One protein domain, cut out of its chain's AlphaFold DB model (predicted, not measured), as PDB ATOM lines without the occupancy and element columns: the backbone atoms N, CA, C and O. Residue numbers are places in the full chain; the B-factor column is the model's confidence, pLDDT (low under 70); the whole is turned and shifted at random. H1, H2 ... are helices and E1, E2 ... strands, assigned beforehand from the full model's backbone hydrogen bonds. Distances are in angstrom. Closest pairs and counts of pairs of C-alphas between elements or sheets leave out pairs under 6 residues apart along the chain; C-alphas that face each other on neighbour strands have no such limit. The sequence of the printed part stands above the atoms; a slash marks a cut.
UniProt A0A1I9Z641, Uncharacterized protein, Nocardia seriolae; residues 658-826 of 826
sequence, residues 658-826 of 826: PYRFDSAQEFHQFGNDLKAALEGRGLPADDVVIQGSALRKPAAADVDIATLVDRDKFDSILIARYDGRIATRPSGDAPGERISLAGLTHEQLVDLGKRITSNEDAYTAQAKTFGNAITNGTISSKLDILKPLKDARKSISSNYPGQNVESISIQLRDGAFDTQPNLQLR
ATOM      1  N   PRO A 658     -10.805  44.583 -37.374       97.00
ATOM      2  CA  PRO A 658      -9.822  45.135 -38.326       97.00
ATOM      3  C   PRO A 658     -10.355  45.296 -39.762       97.00
ATOM      4  O   PRO A 658     -11.329  44.664 -40.143       97.00
ATOM      5  N   TYR A 659      -9.677  46.085 -40.611       96.38
ATOM      6  CA  TYR A 659     -10.118  46.360 -42.001       96.38
ATOM      7  C   TYR A 659     -10.109  45.141 -42.925       96.38
ATOM      8  O   TYR A 659     -10.662  45.201 -44.015       96.38
ATOM      9  N   ARG A 660      -9.472  44.048 -42.501       95.19
ATOM     10  CA  ARG A 660      -9.396  42.780 -43.241       95.19
ATOM     11  C   ARG A 660     -10.570  41.845 -42.955       95.19
ATOM     12  O   ARG A 660     -10.528  40.702 -43.394       95.19
ATOM     13  N   PHE A 661     -11.552  42.308 -42.194       96.38
ATOM     14  CA  PHE A 661     -12.770  41.581 -41.876       96.38
ATOM     15  C   PHE A 661     -13.954  42.434 -42.306       96.38
ATOM     16  O   PHE A 661     -13.938  43.656 -42.115       96.38
ATOM     17  N   ASP A 662     -14.964  41.793 -42.877       93.88
ATOM     18  CA  ASP A 662     -16.157  42.470 -43.378       93.88
ATOM     19  C   ASP A 662     -17.147  42.748 -42.236       93.88
ATOM     20  O   ASP A 662     -17.871  43.749 -42.254       93.88
ATOM     21  N   SER A 663     -17.136  41.907 -41.197       95.38
ATOM     22  CA  SER A 663     -18.030  42.016 -40.044       95.38
ATOM     23  C   SER A 663     -17.375  41.596 -38.725       95.38
ATOM     24  O   SER A 663     -16.397  40.845 -38.684       95.38
ATOM     25  N   ALA A 664     -17.975  42.037 -37.615       94.88
ATOM     26  CA  ALA A 664     -17.594  41.597 -36.273       94.88
ATOM     27  C   ALA A 664     -17.774  40.079 -36.090       94.88
ATOM     28  O   ALA A 664     -16.980  39.442 -35.407       94.88
ATOM     29  N   GLN A 665     -18.780  39.480 -36.737       93.19
ATOM     30  CA  GLN A 665     -19.020  38.039 -36.676       93.19
ATOM     31  C   GLN A 665     -17.891  37.243 -37.339       93.19
ATOM     32  O   GLN A 665     -17.406  36.275 -36.752       93.19
ATOM     33  N   GLU A 666     -17.444  37.653 -38.533       95.50
ATOM     34  CA  GLU A 666     -16.301  37.024 -39.206       95.50
ATOM     35  C   GLU A 666     -15.051  37.114 -38.322       95.50
ATOM     36  O   GLU A 666     -14.332  36.130 -38.148       95.50
ATOM     37  N   PHE A 667     -14.836  38.278 -37.704       97.25
ATOM     38  CA  PHE A 667     -13.720  38.507 -36.796       97.25
ATOM     39  C   PHE A 667     -13.781  37.637 -35.531       97.25
ATOM     40  O   PHE A 667     -12.770  37.054 -35.138       97.25
ATOM     41  N   HIS A 668     -14.956  37.485 -34.917       95.31
ATOM     42  CA  HIS A 668     -15.143  36.613 -33.755       95.31
ATOM     43  C   HIS A 668     -14.948  35.137 -34.110       95.31
ATOM     44  O   HIS A 668     -14.262  34.418 -33.384       95.31
ATOM     45  N   GLN A 669     -15.488  34.679 -35.245       96.25
ATOM     46  CA  GLN A 669     -15.285  33.302 -35.694       96.25
ATOM     47  C   GLN A 669     -13.801  33.028 -35.962       96.25
ATOM     48  O   GLN A 669     -13.270  32.017 -35.506       96.25
ATOM     49  N   PHE A 670     -13.117  33.959 -36.631       97.81
ATOM     50  CA  PHE A 670     -11.671  33.907 -36.818       97.81
ATOM     51  C   PHE A 670     -10.916  33.818 -35.487       97.81
ATOM     52  O   PHE A 670      -9.994  33.012 -35.354       97.81
ATOM     53  N   GLY A 671     -11.308  34.627 -34.498       97.00
ATOM     54  CA  GLY A 671     -10.716  34.622 -33.164       97.00
ATOM     55  C   GLY A 671     -10.862  33.278 -32.454       97.00
ATOM     56  O   GLY A 671      -9.872  32.746 -31.949       97.00
ATOM     57  N   ASN A 672     -12.061  32.693 -32.488       96.62
ATOM     58  CA  ASN A 672     -12.351  31.384 -31.900       96.62
ATOM     59  C   ASN A 672     -11.529  30.269 -32.558       96.62
ATOM     60  O   ASN A 672     -10.877  29.484 -31.866       96.62
ATOM     61  N   ASP A 673     -11.503  30.231 -33.890       97.56
ATOM     62  CA  ASP A 673     -10.732  29.248 -34.653       97.56
ATOM     63  C   ASP A 673      -9.228  29.372 -34.370       97.56
ATOM     64  O   ASP A 673      -8.529  28.365 -34.216       97.56
ATOM     65  N   LEU A 674      -8.718  30.604 -34.281       97.94
ATOM     66  CA  LEU A 674      -7.320  30.883 -33.965       97.94
ATOM     67  C   LEU A 674      -6.951  30.422 -32.557       97.94
ATOM     68  O   LEU A 674      -5.945  29.723 -32.409       97.94
ATOM     69  N   LYS A 675      -7.750  30.769 -31.544       97.62
ATOM     70  CA  LYS A 675      -7.531  30.321 -30.161       97.62
ATOM     71  C   LYS A 675      -7.546  28.796 -30.081       97.62
ATOM     72  O   LYS A 675      -6.564  28.210 -29.631       97.62
ATOM     73  N   ALA A 676      -8.552  28.142 -30.663       96.88
ATOM     74  CA  ALA A 676      -8.625  26.682 -30.719       96.88
ATOM     75  C   ALA A 676      -7.412  26.056 -31.439       96.88
ATOM     76  O   ALA A 676      -6.880  25.023 -31.018       96.88
ATOM     77  N   ALA A 677      -6.924  26.682 -32.517       97.12
ATOM     78  CA  ALA A 677      -5.740  26.217 -33.233       97.12
ATOM     79  C   ALA A 677      -4.448  26.345 -32.406       97.12
ATOM     80  O   ALA A 677      -3.553  25.504 -32.564       97.12
ATOM     81  N   LEU A 678      -4.335  27.370 -31.558       97.31
ATOM     82  CA  LEU A 678      -3.221  27.563 -30.630       97.31
ATOM     83  C   LEU A 678      -3.296  26.565 -29.464       97.31
ATOM     84  O   LEU A 678      -2.341  25.814 -29.242       97.31
ATOM     85  N   GLU A 679      -4.443  26.476 -28.793       96.50
ATOM     86  CA  GLU A 679      -4.684  25.583 -27.652       96.50
ATOM     87  C   GLU A 679      -4.501  24.112 -28.022       96.50
ATOM     88  O   GLU A 679      -3.756  23.388 -27.360       96.50
ATOM     89  N   GLY A 680      -5.079  23.679 -29.149       95.06
ATOM     90  CA  GLY A 680      -4.938  22.313 -29.666       95.06
ATOM     91  C   GLY A 680      -3.494  21.924 -30.010       95.06
ATOM     92  O   GLY A 680      -3.209  20.767 -30.315       95.06
ATOM     93  N   ARG A 681      -2.568  22.886 -29.967       94.81
ATOM     94  CA  ARG A 681      -1.130  22.719 -30.205       94.81
ATOM     95  C   ARG A 681      -0.278  23.036 -28.971       94.81
ATOM     96  O   ARG A 681       0.948  23.075 -29.087       94.81
ATOM     97  N   GLY A 682      -0.908  23.224 -27.808       93.94
ATOM     98  CA  GLY A 682      -0.248  23.516 -26.534       93.94
ATOM     99  C   GLY A 682       0.413  24.894 -26.488       93.94
ATOM    100  O   GLY A 682       1.409  25.069 -25.784       93.94
ATOM    101  N   LEU A 683      -0.082  25.848 -27.279       95.06
ATOM    102  CA  LEU A 683       0.429  27.215 -27.329       95.06
ATOM    103  C   LEU A 683      -0.433  28.151 -26.468       95.06
ATOM    104  O   LEU A 683      -1.618  27.873 -26.290       95.06
ATOM    105  N   PRO A 684       0.142  29.256 -25.961       95.12
ATOM    106  CA  PRO A 684      -0.621  30.320 -25.312       95.12
ATOM    107  C   PRO A 684      -1.710  30.875 -26.241       95.12
ATOM    108  O   PRO A 684      -1.468  31.055 -27.439       95.12
ATOM    109  N   ALA A 685      -2.897  31.102 -25.682       96.12
ATOM    110  CA  ALA A 685      -4.097  31.567 -26.387       96.12
ATOM    111  C   ALA A 685      -4.998  32.461 -25.510       96.12
ATOM    112  O   ALA A 685      -6.071  32.881 -25.941       96.12
ATOM    113  N   ASP A 686      -4.552  32.740 -24.288       92.50
ATOM    114  CA  ASP A 686      -5.223  33.524 -23.256       92.50
ATOM    115  C   ASP A 686      -5.237  35.018 -23.586       92.50
ATOM    116  O   ASP A 686      -6.264  35.671 -23.427       92.50
ATOM    117  N   ASP A 687      -4.134  35.542 -24.124       95.56
ATOM    118  CA  ASP A 687      -4.074  36.918 -24.606       95.56
ATOM    119  C   ASP A 687      -3.591  36.959 -26.052       95.56
ATOM    120  O   ASP A 687      -2.391  36.926 -26.338       95.56
ATOM    121  N   VAL A 688      -4.544  36.968 -26.985       97.38
ATOM    122  CA  VAL A 688      -4.273  37.052 -28.421       97.38
ATOM    123  C   VAL A 688      -4.766  38.391 -28.941       97.38
ATOM    124  O   VAL A 688      -5.933  38.746 -28.788       97.38
ATOM    125  N   VAL A 689      -3.874  39.120 -29.600       96.94
ATOM    126  CA  VAL A 689      -4.132  40.450 -30.138       96.94
ATOM    127  C   VAL A 689      -3.839  40.497 -31.634       96.94
ATOM    128  O   VAL A 689      -2.901  39.872 -32.142       96.94
ATOM    129  N   ILE A 690      -4.638  41.283 -32.348       96.75
ATOM    130  CA  ILE A 690      -4.314  41.759 -33.688       96.75
ATOM    131  C   ILE A 690      -3.512  43.046 -33.558       96.75
ATOM    132  O   ILE A 690      -3.820  43.899 -32.726       96.75
ATOM    133  N   GLN A 691      -2.496  43.196 -34.397       93.44
ATOM    134  CA  GLN A 691      -1.635  44.374 -34.457       93.44
ATOM    135  C   GLN A 691      -1.448  44.830 -35.911       93.44
ATOM    136  O   GLN A 691      -2.032  44.299 -36.859       93.44
ATOM    137  N   GLY A 692      -0.603  45.842 -36.095       91.12
ATOM    138  CA  GLY A 692      -0.043  46.158 -37.401       91.12
ATOM    139  C   GLY A 692      -0.939  47.041 -38.262       91.12
ATOM    140  O   GLY A 692      -1.525  48.024 -37.799       91.12
ATOM    141  N   SER A 693      -0.926  46.792 -39.572       93.38
ATOM    142  CA  SER A 693      -1.559  47.695 -40.544       93.38
ATOM    143  C   SER A 693      -3.075  47.510 -40.652       93.38
ATOM    144  O   SER A 693      -3.777  48.490 -40.898       93.38
ATOM    145  N   ALA A 694      -3.593  46.309 -40.373       95.75
ATOM    146  CA  ALA A 694      -5.023  45.994 -40.424       95.75
ATOM    147  C   ALA A 694      -5.886  46.848 -39.478       95.75
ATOM    148  O   ALA A 694      -7.084  47.005 -39.715       95.75
ATOM    149  N   LEU A 695      -5.286  47.431 -38.437       96.81
ATOM    150  CA  LEU A 695      -5.967  48.317 -37.489       96.81
ATOM    151  C   LEU A 695      -5.960  49.797 -37.896       96.81
ATOM    152  O   LEU A 695      -6.562  50.622 -37.217       96.81
ATOM    153  N   ARG A 696      -5.244  50.162 -38.964       95.19
ATOM    154  CA  ARG A 696      -4.941  51.571 -39.283       95.19
ATOM    155  C   ARG A 696      -5.088  51.917 -40.764       95.19
ATOM    156  O   ARG A 696      -5.215  53.090 -41.108       95.19
ATOM    157  N   LYS A 697      -5.054  50.914 -41.646       94.94
ATOM    158  CA  LYS A 697      -5.104  51.076 -43.103       94.94
ATOM    159  C   LYS A 697      -6.264  50.269 -43.699       94.94
ATOM    160  O   LYS A 697      -6.257  49.048 -43.552       94.94
ATOM    161  N   PRO A 698      -7.188  50.907 -44.444       94.50
ATOM    162  CA  PRO A 698      -8.217  50.196 -45.205       94.50
ATOM    163  C   PRO A 698      -7.637  49.189 -46.205       94.50
ATOM    164  O   PRO A 698      -8.105  48.063 -46.303       94.50
ATOM    165  N   ALA A 699      -6.557  49.568 -46.891       93.25
ATOM    166  CA  ALA A 699      -5.856  48.721 -47.856       93.25
ATOM    167  C   ALA A 699      -4.736  47.875 -47.214       93.25
ATOM    168  O   ALA A 699      -3.669  47.699 -47.806       93.25
ATOM    169  N   ALA A 700      -4.924  47.405 -45.976       93.12
ATOM    170  CA  ALA A 700      -3.966  46.502 -45.339       93.12
ATOM    171  C   ALA A 700      -3.768  45.229 -46.183       93.12
ATOM    172  O   ALA A 700      -4.713  44.708 -46.775       93.12
ATOM    173  N   ALA A 701      -2.534  44.730 -46.256       92.50
ATOM    174  CA  ALA A 701      -2.207  43.557 -47.071       92.50
ATOM    175  C   ALA A 701      -2.408  42.239 -46.309       92.50
ATOM    176  O   ALA A 701      -2.646  41.192 -46.911       92.50
ATOM    177  N   ASP A 702      -2.283  42.287 -44.991       94.12
ATOM    178  CA  ASP A 702      -2.166  41.150 -44.092       94.12
ATOM    179  C   ASP A 702      -2.736  41.485 -42.710       94.12
ATOM    180  O   ASP A 702      -3.015  42.642 -42.378       94.12
ATOM    181  N   VAL A 703      -2.942  40.436 -41.916       95.31
ATOM    182  CA  VAL A 703      -3.307  40.527 -40.500       95.31
ATOM    183  C   VAL A 703      -2.114  40.045 -39.677       95.31
ATOM    184  O   VAL A 703      -1.725  38.878 -39.773       95.31
ATOM    185  N   ASP A 704      -1.540  40.946 -38.877       94.25
ATOM    186  CA  ASP A 704      -0.468  40.632 -37.931       94.25
ATOM    187  C   ASP A 704      -1.067  40.167 -36.601       94.25
ATOM    188  O   ASP A 704      -1.932  40.837 -36.033       94.25
ATOM    189  N   ILE A 705      -0.595  39.025 -36.101       97.12
ATOM    190  CA  ILE A 705      -1.153  38.361 -34.918       97.12
ATOM    191  C   ILE A 705      -0.056  38.147 -33.881       97.12
ATOM    192  O   ILE A 705       1.028  37.625 -34.191       97.12
ATOM    193  N   ALA A 706      -0.363  38.483 -32.633       96.88
ATOM    194  CA  ALA A 706       0.487  38.216 -31.487       96.88
ATOM    195  C   ALA A 706      -0.296  37.503 -30.384       96.88
ATOM    196  O   ALA A 706      -1.452  37.818 -30.137       96.88
ATOM    197  N   THR A 707       0.348  36.560 -29.704       97.25
ATOM    198  CA  THR A 707      -0.059  36.128 -28.370       97.25
ATOM    199  C   THR A 707       0.920  36.705 -27.356       97.25
ATOM    200  O   THR A 707       2.136  36.531 -27.496       97.25
ATOM    201  N   LEU A 708       0.392  37.463 -26.401       97.19
ATOM    202  CA  LEU A 708       1.162  38.145 -25.371       97.19
ATOM    203  C   LEU A 708       1.308  37.219 -24.168       97.19
ATOM    204  O   LEU A 708       0.325  36.707 -23.643       97.19
ATOM    205  N   VAL A 709       2.539  37.019 -23.718       97.00
ATOM    206  CA  VAL A 709       2.851  36.176 -22.562       97.00
ATOM    207  C   VAL A 709       3.742  36.919 -21.581       97.00
ATOM    208  O   VAL A 709       4.480  37.834 -21.955       97.00
ATOM    209  N   ASP A 710       3.691  36.520 -20.316       96.06
ATOM    210  CA  ASP A 710       4.654  36.983 -19.325       96.06
ATOM    211  C   ASP A 710       6.064  36.410 -19.575       96.06
ATOM    212  O   ASP A 710       6.299  35.573 -20.459       96.06
ATOM    213  N   ARG A 711       7.024  36.908 -18.792       94.81
ATOM    214  CA  ARG A 711       8.437  36.527 -18.901       94.81
ATOM    215  C   ARG A 711       8.654  35.047 -18.626       94.81
ATOM    216  O   ARG A 711       9.302  34.381 -19.428       94.81
ATOM    217  N   ASP A 712       8.067  34.528 -17.555       94.56
ATOM    218  CA  ASP A 712       8.268  33.144 -17.128       94.56
ATOM    219  C   ASP A 712       7.758  32.162 -18.185       94.56
ATOM    220  O   ASP A 712       8.434  31.190 -18.547       94.56
ATOM    221  N   LYS A 713       6.586  32.438 -18.758       95.75
ATOM    222  CA  LYS A 713       6.015  31.631 -19.829       95.75
ATOM    223  C   LYS A 713       6.863  31.713 -21.090       95.75
ATOM    224  O   LYS A 713       7.145  30.668 -21.683       95.75
ATOM    225  N   PHE A 714       7.294  32.904 -21.495       96.06
ATOM    226  CA  PHE A 714       8.157  33.079 -22.663       96.06
ATOM    227  C   PHE A 714       9.485  32.323 -22.519       96.06
ATOM    228  O   PHE A 714       9.876  31.567 -23.417       96.06
ATOM    229  N   ASP A 715      10.135  32.456 -21.366       95.88
ATOM    230  CA  ASP A 715      11.393  31.783 -21.056       95.88
ATOM    231  C   ASP A 715      11.208  30.266 -21.034       95.88
ATOM    232  O   ASP A 715      12.002  29.544 -21.642       95.88
ATOM    233  N   SER A 716      10.118  29.764 -20.445       95.38
ATOM    234  CA  SER A 716       9.805  28.329 -20.444       95.38
ATOM    235  C   SER A 716       9.680  27.754 -21.862       95.38
ATOM    236  O   SER A 716      10.172  26.654 -22.131       95.38
ATOM    237  N   ILE A 717       9.091  28.509 -22.798       94.75
ATOM    238  CA  ILE A 717       8.957  28.115 -24.206       94.75
ATOM    239  C   ILE A 717      10.336  28.046 -24.872       94.75
ATOM    240  O   ILE A 717      10.626  27.097 -25.611       94.75
ATOM    241  N   LEU A 718      11.199  29.031 -24.614       95.19
ATOM    242  CA  LEU A 718      12.555  29.053 -25.156       95.19
ATOM    243  C   LEU A 718      13.424  27.937 -24.577       95.19
ATOM    244  O   LEU A 718      14.066  27.226 -25.354       95.19
ATOM    245  N   ILE A 719      13.406  27.729 -23.260       95.88
ATOM    246  CA  ILE A 719      14.129  26.642 -22.588       95.88
ATOM    247  C   ILE A 719      13.681  25.301 -23.172       95.88
ATOM    248  O   ILE A 719      14.508  24.558 -23.699       95.88
ATOM    249  N   ALA A 720      12.374  25.022 -23.205       93.38
ATOM    250  CA  ALA A 720      11.846  23.774 -23.759       93.38
ATOM    251  C   ALA A 720      12.260  23.549 -25.225       93.38
ATOM    252  O   ALA A 720      12.463  22.411 -25.670       93.38
ATOM    253  N   ARG A 721      12.407  24.626 -26.010       92.25
ATOM    254  CA  ARG A 721      12.810  24.525 -27.415       92.25
ATOM    255  C   ARG A 721      14.314  24.381 -27.617       92.25
ATOM    256  O   ARG A 721      14.695  23.695 -28.576       92.25
ATOM    257  N   TYR A 722      15.146  25.013 -26.798       94.69
ATOM    258  CA  TYR A 722      16.565  25.231 -27.093       94.69
ATOM    259  C   TYR A 722      17.544  24.595 -26.104       94.69
ATOM    260  O   TYR A 722      18.726  24.491 -26.442       94.69
ATOM    261  N   ASP A 723      17.080  24.125 -24.947       95.94
ATOM    262  CA  ASP A 723      17.929  23.468 -23.954       95.94
ATOM    263  C   ASP A 723      18.689  22.276 -24.558       95.94
ATOM    264  O   ASP A 723      18.119  21.431 -25.261       95.94
ATOM    265  N   GLY A 724      20.016  22.273 -24.385       92.25
ATOM    266  CA  GLY A 724      20.924  21.263 -24.939       92.25
ATOM    267  C   GLY A 724      20.991  21.200 -26.474       92.25
ATOM    268  O   GLY A 724      21.636  20.302 -27.023       92.25
ATOM    269  N   ARG A 725      20.324  22.119 -27.185       93.12
ATOM    270  CA  ARG A 725      20.263  22.187 -28.659       93.12
ATOM    271  C   ARG A 725      21.091  23.335 -29.224       93.12
ATOM    272  O   ARG A 725      21.578  23.248 -30.349       93.12
ATOM    273  N   ILE A 726      21.280  24.389 -28.438       95.38
ATOM    274  CA  ILE A 726      22.224  25.456 -28.760       95.38
ATOM    275  C   ILE A 726      23.648  25.043 -28.370       95.38
ATOM    276  O   ILE A 726      23.862  24.305 -27.408       95.38
ATOM    277  N   ALA A 727      24.629  25.497 -29.145       95.50
ATOM    278  CA  ALA A 727      26.033  25.164 -28.927       95.50
ATOM    279  C   ALA A 727      26.977  26.229 -29.496       95.50
ATOM    280  O   ALA A 727      26.609  26.935 -30.452       95.50
ATOM    281  N   THR A 728      28.192  26.291 -28.951       95.50
ATOM    282  CA  THR A 728      29.335  26.951 -29.597       95.50
ATOM    283  C   THR A 728      29.755  26.165 -30.842       95.50
ATOM    284  O   THR A 728      29.509  24.961 -30.962       95.50
ATOM    285  N   ARG A 729      30.350  26.846 -31.823       92.62
ATOM    286  CA  ARG A 729      30.983  26.175 -32.961       92.62
ATOM    287  C   ARG A 729      32.352  25.634 -32.547       92.62
ATOM    288  O   ARG A 729      32.996  26.234 -31.688       92.62
ATOM    289  N   PRO A 730      32.817  24.545 -33.181       88.56
ATOM    290  CA  PRO A 730      34.193  24.102 -33.025       88.56
ATOM    291  C   PRO A 730      35.172  25.234 -33.352       88.56
ATOM    292  O   PRO A 730      34.961  25.977 -34.314       88.56
ATOM    293  N   SER A 731      36.238  25.350 -32.564       82.06
ATOM    294  CA  SER A 731      37.309  26.328 -32.768       82.06
ATOM    295  C   SER A 731      38.651  25.605 -32.725       82.06
ATOM    296  O   SER A 731      39.053  25.097 -31.678       82.06
ATOM    297  N   GLY A 732      39.321  25.511 -33.877       81.75
ATOM    298  CA  GLY A 732      40.504  24.659 -34.031       81.75
ATOM    299  C   GLY A 732      40.172  23.197 -33.720       81.75
ATOM    300  O   GLY A 732      39.239  22.641 -34.299       81.75
ATOM    301  N   ASP A 733      40.904  22.610 -32.773       79.19
ATOM    302  CA  ASP A 733      40.719  21.222 -32.326       79.19
ATOM    303  C   ASP A 733      39.670  21.065 -31.206       79.19
ATOM    304  O   ASP A 733      39.350  19.944 -30.805       79.19
ATOM    305  N   ALA A 734      39.117  22.165 -30.676       77.88
ATOM    306  CA  ALA A 734      38.107  22.105 -29.622       77.88
ATOM    307  C   ALA A 734      36.717  21.785 -30.213       77.88
ATOM    308  O   ALA A 734      36.251  22.519 -31.095       77.88
ATOM    309  N   PRO A 735      36.022  20.728 -29.742       84.75
ATOM    310  CA  PRO A 735      34.662  20.438 -30.182       84.75
ATOM    311  C   PRO A 735      33.695  21.535 -29.720       84.75
ATOM    312  O   PRO A 735      33.901  22.172 -28.689       84.75
ATOM    313  N   GLY A 736      32.614  21.737 -30.475       88.88
ATOM    314  CA  GLY A 736      31.530  22.624 -30.050       88.88
ATOM    315  C   GLY A 736      30.869  22.113 -28.767       88.88
ATOM    316  O   GLY A 736      30.596  20.918 -28.632       88.88
ATOM    317  N   GLU A 737      30.594  23.018 -27.837       93.62
ATOM    318  CA  GLU A 737      30.020  22.716 -26.528       93.62
ATOM    319  C   GLU A 737      28.525  23.037 -26.521       93.62
ATOM    320  O   GLU A 737      28.110  24.133 -26.908       93.62
ATOM    321  N   ARG A 738      27.703  22.074 -26.083       95.81
ATOM    322  CA  ARG A 738      26.262  22.278 -25.898       95.81
ATOM    323  C   ARG A 738      26.012  23.112 -24.653       95.81
ATOM    324  O   ARG A 738      26.567  22.828 -23.600       95.81
ATOM    325  N   ILE A 739      25.120  24.086 -24.771       96.12
ATOM    326  CA  ILE A 739      24.792  25.000 -23.680       96.12
ATOM    327  C   ILE A 739      23.455  24.570 -23.072       96.12
ATOM    328  O   ILE A 739      22.451  24.443 -23.779       96.12
ATOM    329  N   SER A 740      23.461  24.330 -21.762       96.56
ATOM    330  CA  SER A 740      22.249  24.106 -20.973       96.56
ATOM    331  C   SER A 740      21.586  25.447 -20.670       96.56
ATOM    332  O   SER A 740      22.246  26.385 -20.225       96.56
ATOM    333  N   LEU A 741      20.287  25.526 -20.917       97.25
ATOM    334  CA  LEU A 741      19.412  26.628 -20.528       97.25
ATOM    335  C   LEU A 741      18.643  26.312 -19.240       97.25
ATOM    336  O   LEU A 741      18.145  27.227 -18.587       97.25
ATOM    337  N   ALA A 742      18.536  25.032 -18.874       94.81
ATOM    338  CA  ALA A 742      17.864  24.613 -17.652       94.81
ATOM    339  C   ALA A 742      18.471  25.295 -16.410       94.81
ATOM    340  O   ALA A 742      19.684  25.259 -16.201       94.81
ATOM    341  N   GLY A 743      17.608  25.896 -15.585       92.81
ATOM    342  CA  GLY A 743      17.990  26.571 -14.341       92.81
ATOM    343  C   GLY A 743      18.529  27.996 -14.498       92.81
ATOM    344  O   GLY A 743      18.864  28.607 -13.487       92.81
ATOM    345  N   LEU A 744      18.610  28.533 -15.721       96.44
ATOM    346  CA  LEU A 744      18.975  29.935 -15.932       96.44
ATOM    347  C   LEU A 744      17.793  30.868 -15.637       96.44
ATOM    348  O   LEU A 744      16.658  30.566 -16.005       96.44
ATOM    349  N   THR A 745      18.072  32.016 -15.015       95.62
ATOM    350  CA  THR A 745      17.090  33.102 -14.847       95.62
ATOM    351  C   THR A 745      16.889  33.877 -16.148       95.62
ATOM    352  O   THR A 745      17.712  33.794 -17.067       95.62
ATOM    353  N   HIS A 746      15.835  34.694 -16.210       93.88
ATOM    354  CA  HIS A 746      15.569  35.578 -17.344       93.88
ATOM    355  C   HIS A 746      16.789  36.439 -17.715       93.88
ATOM    356  O   HIS A 746      17.207  36.484 -18.872       93.88
ATOM    357  N   GLU A 747      17.425  37.074 -16.730       95.19
ATOM    358  CA  GLU A 747      18.597  37.931 -16.935       95.19
ATOM    359  C   GLU A 747      19.767  37.138 -17.525       95.19
ATOM    360  O   GLU A 747      20.426  37.596 -18.458       95.19
ATOM    361  N   GLN A 748      19.985  35.911 -17.045       97.12
ATOM    362  CA  GLN A 748      21.035  35.030 -17.554       97.12
ATOM    363  C   GLN A 748      20.753  34.567 -18.991       97.12
ATOM    364  O   GLN A 748      21.683  34.470 -19.799       97.12
ATOM    365  N   LEU A 749      19.486  34.308 -19.334       97.50
ATOM    366  CA  LEU A 749      19.059  33.995 -20.701       97.50
ATOM    367  C   LEU A 749      19.267  35.194 -21.633       97.50
ATOM    368  O   LEU A 749      19.808  35.026 -22.731       97.50
ATOM    369  N   VAL A 750      18.902  36.400 -21.195       95.50
ATOM    370  CA  VAL A 750      19.113  37.650 -21.940       95.50
ATOM    371  C   VAL A 750      20.603  37.911 -22.155       95.50
ATOM    372  O   VAL A 750      21.012  38.210 -23.278       95.50
ATOM    373  N   ASP A 751      21.438  37.753 -21.130       97.06
ATOM    374  CA  ASP A 751      22.888  37.949 -21.231       97.06
ATOM    375  C   ASP A 751      23.555  36.901 -22.126       97.06
ATOM    376  O   ASP A 751      24.463  37.213 -22.906       97.06
ATOM    377  N   LEU A 752      23.095  35.649 -22.086       97.25
ATOM    378  CA  LEU A 752      23.489  34.638 -23.065       97.25
ATOM    379  C   LEU A 752      23.077  35.046 -24.484       97.25
ATOM    380  O   LEU A 752      23.904  34.981 -25.394       97.25
ATOM    381  N   GLY A 753      21.844  35.515 -24.669       96.81
ATOM    382  CA  GLY A 753      21.351  35.997 -25.954       96.81
ATOM    383  C   GLY A 753      22.195  37.137 -26.517       96.81
ATOM    384  O   GLY A 753      22.650  37.044 -27.657       96.81
ATOM    385  N   LYS A 754      22.496  38.155 -25.702       95.69
ATOM    386  CA  LYS A 754      23.371  39.278 -26.072       95.69
ATOM    387  C   LYS A 754      24.751  38.788 -26.506       95.69
ATOM    388  O   LYS A 754      25.191  39.127 -27.603       95.69
ATOM    389  N   ARG A 755      25.397  37.921 -25.714       96.31
ATOM    390  CA  ARG A 755      26.706  37.327 -26.063       96.31
ATOM    391  C   ARG A 755      26.677  36.591 -27.399       96.31
ATOM    392  O   ARG A 755      27.617  36.727 -28.178       96.31
ATOM    393  N   ILE A 756      25.611  35.838 -27.675       95.88
ATOM    394  CA  ILE A 756      25.442  35.149 -28.958       95.88
ATOM    395  C   ILE A 756      25.285  36.162 -30.096       95.88
ATOM    396  O   ILE A 756      25.978  36.044 -31.101       95.88
ATOM    397  N   THR A 757      24.420  37.170 -29.945       92.75
ATOM    398  CA  THR A 757      24.181  38.180 -30.994       92.75
ATOM    399  C   THR A 757      25.406  39.053 -31.278       92.75
ATOM    400  O   THR A 757      25.617  39.460 -32.414       92.75
ATOM    401  N   SER A 758      26.256  39.307 -30.279       92.62
ATOM    402  CA  SER A 758      27.495  40.078 -30.453       92.62
ATOM    403  C   SER A 758      28.648  39.268 -31.055       92.62
ATOM    404  O   SER A 758      29.630  39.858 -31.493       92.62
ATOM    405  N   ASN A 759      28.556  37.936 -31.076       92.94
ATOM    406  CA  ASN A 759      29.595  37.057 -31.616       92.94
ATOM    407  C   ASN A 759      28.973  35.869 -32.353       92.94
ATOM    408  O   ASN A 759      29.207  34.708 -32.016       92.94
ATOM    409  N   GLU A 760      28.124  36.152 -33.339       91.88
ATOM    410  CA  GLU A 760      27.278  35.112 -33.915       91.88
ATOM    411  C   GLU A 760      28.073  33.953 -34.540       91.88
ATOM    412  O   GLU A 760      27.631  32.805 -34.510       91.88
ATOM    413  N   ASP A 761      29.241  34.231 -35.117       92.38
ATOM    414  CA  ASP A 761      30.047  33.225 -35.815       92.38
ATOM    415  C   ASP A 761      30.651  32.179 -34.878       92.38
ATOM    416  O   ASP A 761      30.925  31.060 -35.313       92.38
ATOM    417  N   ALA A 762      30.753  32.487 -33.583       93.69
ATOM    418  CA  ALA A 762      31.160  31.535 -32.558       93.69
ATOM    419  C   ALA A 762      30.056  30.531 -32.180       93.69
ATOM    420  O   ALA A 762      30.327  29.595 -31.429       93.69
ATOM    421  N   TYR A 763      28.825  30.677 -32.687       95.56
ATOM    422  CA  TYR A 763      27.688  29.850 -32.279       95.56
ATOM    423  C   TYR A 763      26.931  29.200 -33.449       95.56
ATOM    424  O   TYR A 763      26.973  29.610 -34.614       95.56
ATOM    425  N   THR A 764      26.235  28.109 -33.143       94.31
ATOM    426  CA  THR A 764      25.372  27.391 -34.096       94.31
ATOM    427  C   THR A 764      24.185  28.245 -34.563       94.31
ATOM    428  O   THR A 764      23.773  29.189 -33.895       94.31
ATOM    429  N   ALA A 765      23.582  27.904 -35.707       91.75
ATOM    430  CA  ALA A 765      22.419  28.638 -36.225       91.75
ATOM    431  C   ALA A 765      21.240  28.666 -35.233       91.75
ATOM    432  O   ALA A 765      20.594  29.698 -35.080       91.75
ATOM    433  N   GLN A 766      21.005  27.567 -34.505       92.00
ATOM    434  CA  GLN A 766      19.967  27.507 -33.470       92.00
ATOM    435  C   GLN A 766      20.255  28.461 -32.309       92.00
ATOM    436  O   GLN A 766      19.337  29.116 -31.827       92.00
ATOM    437  N   ALA A 767      21.522  28.594 -31.904       94.81
ATOM    438  CA  ALA A 767      21.924  29.564 -30.893       94.81
ATOM    439  C   ALA A 767      21.656  30.996 -31.367       94.81
ATOM    440  O   ALA A 767      21.089  31.776 -30.610       94.81
ATOM    441  N   LYS A 768      21.965  31.328 -32.632       93.94
ATOM    442  CA  LYS A 768      21.622  32.639 -33.216       93.94
ATOM    443  C   LYS A 768      20.115  32.904 -33.155       93.94
ATOM    444  O   LYS A 768      19.688  33.994 -32.792       93.94
ATOM    445  N   THR A 769      19.296  31.908 -33.495       92.44
ATOM    446  CA  THR A 769      17.834  32.043 -33.444       92.44
ATOM    447  C   THR A 769      17.317  32.220 -32.014       92.44
ATOM    448  O   THR A 769      16.469  33.081 -31.795       92.44
ATOM    449  N   PHE A 770      17.856  31.475 -31.043       95.06
ATOM    450  CA  PHE A 770      17.581  31.682 -29.617       95.06
ATOM    451  C   PHE A 770      17.976  33.095 -29.169       95.06
ATOM    452  O   PHE A 770      17.145  33.805 -28.611       95.06
ATOM    453  N   GLY A 771      19.207  33.521 -29.472       94.50
ATOM    454  CA  GLY A 771      19.727  34.835 -29.102       94.50
ATOM    455  C   GLY A 771      18.859  35.961 -29.647       94.50
ATOM    456  O   GLY A 771      18.492  36.867 -28.906       94.50
ATOM    457  N   ASN A 772      18.427  35.856 -30.905       91.69
ATOM    458  CA  ASN A 772      17.484  36.801 -31.493       91.69
ATOM    459  C   ASN A 772      16.105  36.756 -30.823       91.69
ATOM    460  O   ASN A 772      15.507  37.807 -30.638       91.69
ATOM    461  N   ALA A 773      15.582  35.584 -30.462       93.62
ATOM    462  CA  ALA A 773      14.269  35.480 -29.834       93.62
ATOM    463  C   ALA A 773      14.244  36.093 -28.423       93.62
ATOM    464  O   ALA A 773      13.354  36.892 -28.137       93.62
ATOM    465  N   ILE A 774      15.233  35.782 -27.572       94.81
ATOM    466  CA  ILE A 774      15.299  36.294 -26.191       94.81
ATOM    467  C   ILE A 774      15.621  37.793 -26.140       94.81
ATOM    468  O   ILE A 774      15.029  38.520 -25.354       94.81
ATOM    469  N   THR A 775      16.500  38.289 -27.018       91.88
ATOM    470  CA  THR A 775      16.864  39.719 -27.042       91.88
ATOM    471  C   THR A 775      15.756  40.603 -27.600       91.88
ATOM    472  O   THR A 775      15.600  41.740 -27.165       91.88
ATOM    473  N   ASN A 776      14.977  40.090 -28.555       89.00
ATOM    474  CA  ASN A 776      13.852  40.819 -29.132       89.00
ATOM    475  C   ASN A 776      12.539  40.585 -28.367       89.00
ATOM    476  O   ASN A 776      11.592  41.331 -28.583       89.00
ATOM    477  N   GLY A 777      12.453  39.559 -27.515       93.69
ATOM    478  CA  GLY A 777      11.219  39.202 -26.813       93.69
ATOM    479  C   GLY A 777      10.111  38.704 -27.741       93.69
ATOM    480  O   GLY A 777       8.936  38.965 -27.493       93.69
ATOM    481  N   THR A 778      10.464  38.043 -28.851       94.50
ATOM    482  CA  THR A 778       9.482  37.541 -29.824       94.50
ATOM    483  C   THR A 778       9.891  36.216 -30.467       94.50
ATOM    484  O   THR A 778      11.053  35.993 -30.815       94.50
ATOM    485  N   ILE A 779       8.911  35.336 -30.673       94.56
ATOM    486  CA  ILE A 779       9.023  34.079 -31.416       94.56
ATOM    487  C   ILE A 779       8.015  34.123 -32.562       94.56
ATOM    488  O   ILE A 779       6.811  34.144 -32.332       94.56
ATOM    489  N   SER A 780       8.484  34.099 -33.810       93.12
ATOM    490  CA  SER A 780       7.615  34.182 -34.991       93.12
ATOM    491  C   SER A 780       7.426  32.829 -35.674       93.12
ATOM    492  O   SER A 780       8.390  32.091 -35.879       93.12
ATOM    493  N   SER A 781       6.207  32.554 -36.145       93.12
ATOM    494  CA  SER A 781       5.873  31.409 -37.005       93.12
ATOM    495  C   SER A 781       6.607  31.399 -38.354       93.12
ATOM    496  O   SER A 781       6.602  30.378 -39.046       93.12
ATOM    497  N   LYS A 782       7.175  32.540 -38.778       86.62
ATOM    498  CA  LYS A 782       8.002  32.642 -39.997       86.62
ATOM    499  C   LYS A 782       9.368  31.989 -39.810       86.62
ATOM    500  O   LYS A 782       9.978  31.545 -40.779       86.62
ATOM    501  N   LEU A 783       9.836  31.922 -38.570       80.19
ATOM    502  CA  LEU A 783      11.086  31.278 -38.208       80.19
ATOM    503  C   LEU A 783      10.808  29.817 -37.844       80.19
ATOM    504  O   LEU A 783       9.748  29.484 -37.313       80.19
ATOM    505  N   ASP A 784      11.766  28.926 -38.093       69.88
ATOM    506  CA  ASP A 784      11.636  27.500 -37.755       69.88
ATOM    507  C   ASP A 784      11.894  27.229 -36.256       69.88
ATOM    508  O   ASP A 784      12.640  26.331 -35.857       69.88
ATOM    509  N   ILE A 785      11.297  28.068 -35.404       76.50
ATOM    510  CA  ILE A 785      11.468  28.035 -33.950       76.50
ATOM    511  C   ILE A 785      10.459  27.077 -33.341       76.50
ATOM    512  O   ILE A 785      10.848  26.156 -32.639       76.50
ATOM    513  N   LEU A 786       9.169  27.233 -33.637       86.50
ATOM    514  CA  LEU A 786       8.114  26.383 -33.091       86.50
ATOM    515  C   LEU A 786       7.279  25.812 -34.231       86.50
ATOM    516  O   LEU A 786       6.430  26.498 -34.800       86.50
ATOM    517  N   LYS A 787       7.489  24.527 -34.537       90.69
ATOM    518  CA  LYS A 787       6.646  23.796 -35.492       90.69
ATOM    519  C   LYS A 787       5.147  23.908 -35.153       90.69
ATOM    520  O   LYS A 787       4.396  24.234 -36.068       90.69
ATOM    521  N   PRO A 788       4.712  23.763 -33.882       93.31
ATOM    522  CA  PRO A 788       3.307  23.957 -33.527       93.31
ATOM    523  C   PRO A 788       2.774  25.346 -33.919       93.31
ATOM    524  O   PRO A 788       1.696  25.450 -34.491       93.31
ATOM    525  N   LEU A 789       3.556  26.415 -33.724       95.00
ATOM    526  CA  LEU A 789       3.147  27.783 -34.077       95.00
ATOM    527  C   LEU A 789       3.022  27.967 -35.600       95.00
ATOM    528  O   LEU A 789       2.092  28.603 -36.099       95.00
ATOM    529  N   LYS A 790       3.934  27.359 -36.365       94.31
ATOM    530  CA  LYS A 790       3.880  27.337 -37.834       94.31
ATOM    531  C   LYS A 790       2.670  26.560 -38.355       94.31
ATOM    532  O   LYS A 790       2.074  26.975 -39.352       94.31
ATOM    533  N   ASP A 791       2.318  25.461 -37.699       94.94
ATOM    534  CA  ASP A 791       1.163  24.636 -38.048       94.94
ATOM    535  C   ASP A 791      -0.159  25.329 -37.678       94.94
ATOM    536  O   ASP A 791      -1.099  25.264 -38.470       94.94
ATOM    537  N   ALA A 792      -0.217  26.059 -36.556       96.44
ATOM    538  CA  ALA A 792      -1.352  26.920 -36.204       96.44
ATOM    539  C   ALA A 792      -1.585  27.980 -37.288       96.44
ATOM    540  O   ALA A 792      -2.677  28.069 -37.848       96.44
ATOM    541  N   ARG A 793      -0.525  28.702 -37.680       96.19
ATOM    542  CA  ARG A 793      -0.594  29.699 -38.759       96.19
ATOM    543  C   ARG A 793      -1.115  29.085 -40.054       96.19
ATOM    544  O   ARG A 793      -2.032  29.627 -40.648       96.19
ATOM    545  N   LYS A 794      -0.558  27.949 -40.491       95.44
ATOM    546  CA  LYS A 794      -1.013  27.268 -41.716       95.44
ATOM    547  C   LYS A 794      -2.493  26.889 -41.656       95.44
ATOM    548  O   LYS A 794      -3.175  27.040 -42.665       95.44
ATOM    549  N   SER A 795      -2.960  26.402 -40.507       96.12
ATOM    550  CA  SER A 795      -4.368  26.058 -40.283       96.12
ATOM    551  C   SER A 795      -5.259  27.277 -40.517       96.12
ATOM    552  O   SER A 795      -6.162  27.233 -41.344       96.12
ATOM    553  N   ILE A 796      -4.933  28.396 -39.869       97.19
ATOM    554  CA  ILE A 796      -5.715  29.631 -39.961       97.19
ATOM    555  C   ILE A 796      -5.634  30.262 -41.347       97.19
ATOM    556  O   ILE A 796      -6.667  30.598 -41.912       97.19
ATOM    557  N   SER A 797      -4.451  30.338 -41.961       95.56
ATOM    558  CA  SER A 797      -4.319  30.837 -43.336       95.56
ATOM    559  C   SER A 797      -5.114  30.007 -44.353       95.56
ATOM    560  O   SER A 797      -5.486  30.537 -45.392       95.56
ATOM    561  N   SER A 798      -5.342  28.713 -44.087       96.00
ATOM    562  CA  SER A 798      -6.116  27.842 -44.983       96.00
ATOM    563  C   SER A 798      -7.622  28.057 -44.832       96.00
ATOM    564  O   SER A 798      -8.328  28.049 -45.835       96.00
ATOM    565  N   ASN A 799      -8.099  28.274 -43.603       96.19
ATOM    566  CA  ASN A 799      -9.513  28.544 -43.323       96.19
ATOM    567  C   ASN A 799      -9.916  29.982 -43.696       96.19
ATOM    568  O   ASN A 799     -11.050  30.216 -44.097       96.19
ATOM    569  N   TYR A 800      -8.969  30.922 -43.613       96.56
ATOM    570  CA  TYR A 800      -9.171  32.356 -43.841       96.56
ATOM    571  C   TYR A 800      -8.177  32.902 -44.878       96.56
ATOM    572  O   TYR A 800      -7.308  33.725 -44.555       96.56
ATOM    573  N   PRO A 801      -8.246  32.439 -46.141       94.19
ATOM    574  CA  PRO A 801      -7.311  32.867 -47.179       94.19
ATOM    575  C   PRO A 801      -7.433  34.368 -47.485       94.19
ATOM    576  O   PRO A 801      -6.436  35.005 -47.831       94.19
ATOM    577  N   GLY A 802      -8.629  34.945 -47.309       92.31
ATOM    578  CA  GLY A 802      -8.912  36.363 -47.542       92.31
ATOM    579  C   GLY A 802      -8.127  37.300 -46.628       92.31
ATOM    580  O   GLY A 802      -7.746  38.385 -47.061       92.31
ATOM    581  N   GLN A 803      -7.793  36.857 -45.415       94.44
ATOM    582  CA  GLN A 803      -7.160  37.653 -44.362       94.44
ATOM    583  C   GLN A 803      -5.641  37.735 -44.541       94.44
ATOM    584  O   GLN A 803      -5.020  38.693 -44.078       94.44
ATOM    585  N   ASN A 804      -5.043  36.814 -45.308       94.50
ATOM    586  CA  ASN A 804      -3.602  36.754 -45.579       94.50
ATOM    587  C   ASN A 804      -2.760  36.811 -44.289       94.50
ATOM    588  O   ASN A 804      -1.958  37.718 -44.078       94.50
ATOM    589  N   VAL A 805      -2.971  35.845 -43.392       94.56
ATOM    590  CA  VAL A 805      -2.207  35.735 -42.139       94.56
ATOM    591  C   VAL A 805      -0.754  35.339 -42.437       94.56
ATOM    592  O   VAL A 805      -0.433  34.159 -42.628       94.56
ATOM    593  N   GLU A 806       0.144  36.324 -42.486       87.88
ATOM    594  CA  GLU A 806       1.554  36.107 -42.836       87.88
ATOM    595  C   GLU A 806       2.361  35.534 -41.656       87.88
ATOM    596  O   GLU A 806       3.222  34.665 -41.842       87.88
ATOM    597  N   SER A 807       2.060  35.973 -40.430       90.81
ATOM    598  CA  SER A 807       2.678  35.477 -39.197       90.81
ATOM    599  C   SER A 807       1.735  35.451 -38.003       90.81
ATOM    600  O   SER A 807       0.930  36.354 -37.817       90.81
ATOM    601  N   ILE A 808       1.951  34.453 -37.143       96.06
ATOM    602  CA  ILE A 808       1.554  34.470 -35.734       96.06
ATOM    603  C   ILE A 808       2.842  34.546 -34.915       96.06
ATOM    604  O   ILE A 808       3.813  33.838 -35.206       96.06
ATOM    605  N   SER A 809       2.872  35.413 -33.913       96.56
ATOM    606  CA  SER A 809       4.019  35.574 -33.022       96.56
ATOM    607  C   SER A 809       3.637  35.356 -31.564       96.56
ATOM    608  O   SER A 809       2.526  35.670 -31.171       96.56
ATOM    609  N   ILE A 810       4.556  34.814 -30.772       97.06
ATOM    610  CA  ILE A 810       4.501  34.849 -29.307       97.06
ATOM    611  C   ILE A 810       5.399  36.005 -28.884       97.06
ATOM    612  O   ILE A 810       6.543  36.073 -29.343       97.06
ATOM    613  N   GLN A 811       4.900  36.921 -28.067       96.31
ATOM    614  CA  GLN A 811       5.610  38.136 -27.680       96.31
ATOM    615  C   GLN A 811       5.580  38.317 -26.166       96.31
ATOM    616  O   GLN A 811       4.596  37.977 -25.514       96.31
ATOM    617  N   LEU A 812       6.657  38.872 -25.614       94.75
ATOM    618  CA  LEU A 812       6.667  39.333 -24.230       94.75
ATOM    619  C   LEU A 812       5.716  40.520 -24.064       94.75
ATOM    620  O   LEU A 812       5.820  41.499 -24.810       94.75
ATOM    621  N   ARG A 813       4.848  40.454 -23.052       92.06
ATOM    622  CA  ARG A 813       4.051  41.596 -22.593       92.06
ATOM    623  C   ARG A 813       4.973  42.744 -22.183       92.06
ATOM    624  O   ARG A 813       6.014  42.509 -21.563       92.06
ATOM    625  N   ASP A 814       4.613  43.961 -22.582       84.19
ATOM    626  CA  ASP A 814       5.420  45.178 -22.419       84.19
ATOM    627  C   ASP A 814       6.818  45.096 -23.068       84.19
ATOM    628  O   ASP A 814       7.712  45.896 -22.787       84.19
ATOM    629  N   GLY A 815       7.026  44.114 -23.952       84.12
ATOM    630  CA  GLY A 815       8.226  43.983 -24.765       84.12
ATOM    631  C   GLY A 815       8.214  44.928 -25.967       84.12
ATOM    632  O   GLY A 815       7.207  45.536 -26.314       84.12
ATOM    633  N   ALA A 816       9.334  45.001 -26.690       81.62
ATOM    634  CA  ALA A 816       9.497  45.917 -27.828       81.62
ATOM    635  C   ALA A 816       8.546  45.664 -29.021       81.62
ATOM    636  O   ALA A 816       8.508  46.475 -29.946       81.62
ATOM    637  N   PHE A 817       7.835  44.532 -29.030       85.88
ATOM    638  CA  PHE A 817       6.853  44.170 -30.057       85.88
ATOM    639  C   PHE A 817       5.405  44.229 -29.551       85.88
ATOM    640  O   PHE A 817       4.497  44.188 -30.379       85.88
ATOM    641  N   ASP A 818       5.187  44.422 -28.245       88.88
ATOM    642  CA  ASP A 818       3.869  44.708 -27.669       88.88
ATOM    643  C   ASP A 818       3.485  46.171 -27.946       88.88
ATOM    644  O   ASP A 818       3.491  47.046 -27.075       88.88
ATOM    645  N   THR A 819       3.243  46.435 -29.228       89.12
ATOM    646  CA  THR A 819       2.971  47.759 -29.774       89.12
ATOM    647  C   THR A 819       1.482  48.053 -29.800       89.12
ATOM    648  O   THR A 819       0.683  47.201 -30.209       89.12
ATOM    649  N   GLN A 820       1.142  49.294 -29.473       92.06
ATOM    650  CA  GLN A 820      -0.174  49.881 -29.667       92.06
ATOM    651  C   GLN A 820      -0.271  50.651 -31.007       92.06
ATOM    652  O   GLN A 820       0.736  51.136 -31.530       92.06
ATOM    653  N   PRO A 821      -1.474  50.791 -31.593       93.44
ATOM    654  CA  PRO A 821      -2.719  50.172 -31.157       93.44
ATOM    655  C   PRO A 821      -2.742  48.663 -31.415       93.44
ATOM    656  O   PRO A 821      -2.244  48.186 -32.440       93.44
ATOM    657  N   ASN A 822      -3.362  47.928 -30.499       94.69
ATOM    658  CA  ASN A 822      -3.701  46.523 -30.660       94.69
ATOM    659  C   ASN A 822      -5.198  46.296 -30.394       94.69
ATOM    660  O   ASN A 822      -5.877  47.120 -29.780       94.69
ATOM    661  N   LEU A 823      -5.737  45.203 -30.931       95.62
ATOM    662  CA  LEU A 823      -7.133  44.819 -30.740       95.62
ATOM    663  C   LEU A 823      -7.182  43.385 -30.225       95.62
ATOM    664  O   LEU A 823      -6.767  42.461 -30.924       95.62
ATOM    665  N   GLN A 824      -7.674  43.213 -29.003       94.06
ATOM    666  CA  GLN A 824      -7.757  41.907 -28.363       94.06
ATOM    667  C   GLN A 824      -8.861  41.052 -28.989       94.06
ATOM    668  O   GLN A 824      -9.969  41.529 -29.241       94.06
ATOM    669  N   LEU A 825      -8.554  39.778 -29.223       91.19
ATOM    670  CA  LEU A 825      -9.542  38.779 -29.602       91.19
ATOM    671  C   LEU A 825     -10.272  38.331 -28.338       91.19
ATOM    672  O   LEU A 825      -9.662  37.725 -27.455       91.19
ATOM    673  N   ARG A 826     -11.565  38.647 -28.253       78.06
ATOM    674  CA  ARG A 826     -12.426  38.202 -27.151       78.06
ATOM    675  C   ARG A 826     -12.759  36.726 -27.249       78.06
ATOM    676  O   ARG A 826     -12.647  36.156 -28.355       78.06
TER     677      ARG A 826
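What this domain is: This is residues 658 to 826 of the 826 residues of an uncharacterized protein of Nocardia seriolae (UniProt A0A1I9Z641). A small, strongly twisted sheet of four strands has the helices H1 and H5 side by side over one face, and a cluster of three helices sits toward its E3 end: H2 and H4 side by side, with H3 crossing H4. The long link of residues 723 to 745 reaches past this cluster and adds to the length. The printed part has 169 residues with five named helices and four named strands, along the chain H1 E1 E2 H2 H3 H4 E3 H5 E4, and is of the mixed class. The mixed sheet runs E1 E2 E4 E3, in two layers, with the helices H1, H2 and H5 on one face of it. The whole is compact by its radius of gyration of the C-alphas, 17.6 A, and spans 62 by 28 by 27 A.

How they stand to each other: H1, residues 664 to 679, and H5, residues 787 to 799, touch at a shallow tilt of 28 degrees, opposite ways; their closest C-alphas, Ala 677 and Ala 792, are 5.3 A apart. E1, residues 688 to 691, and E2, residues 704 to 709, form an antiparallel hairpin, with N 689 and O 706 within hydrogen-bond range at 2.8 A. E4, residues 807 to 812, is parallel to E2, with N 707 and O 809 at 2.8 A, and antiparallel to E3, residues 778 to 780, with N 779 and O 810 at 2.8 A. H5 is on this sheet at a height of 9.0 A; its closest C-alpha to E4 is Arg 793, 6.0 A from that of Ile 808. H2, residues 711 to 722, lies on the same face over E4 and E3, at a height of 10.2 A. H4, residues 765 to 776, touches H2 at a shallow tilt of 6 degrees, opposite ways, the closest C-alphas being Tyr 722 and Phe 770, 7.0 A apart. H3, residues 746 to 758, is not on the sheet; it touches H4 at a steep tilt of 59 degrees, with the C-alphas of Gly 753 and Gly 771 closest at 3.7 A. H1 is apart from H2, H3 and H4. In H1 to H5 every O i to N i+4 pair is within hydrogen-bond range.

Where its parts are: H1 begins at C-alpha 664 (-17.594, 41.597, -36.273) and is 22.3 A long. H5 is 18.6 A, H3 18.3 A, E2 16.3 A and E4 16.0 A long. E4 ends at C-alpha 812 (6.667, 39.333, -24.230).

The domain as a whole: The C-alphas of Ser 663 and Asp 733, 62.8 A apart, are the farthest pair. The printed part has no cut; the links E1 to E2 and H2 to H3 are long. Mean pLDDT of the printed part is 93.5, with residue 784 under 70.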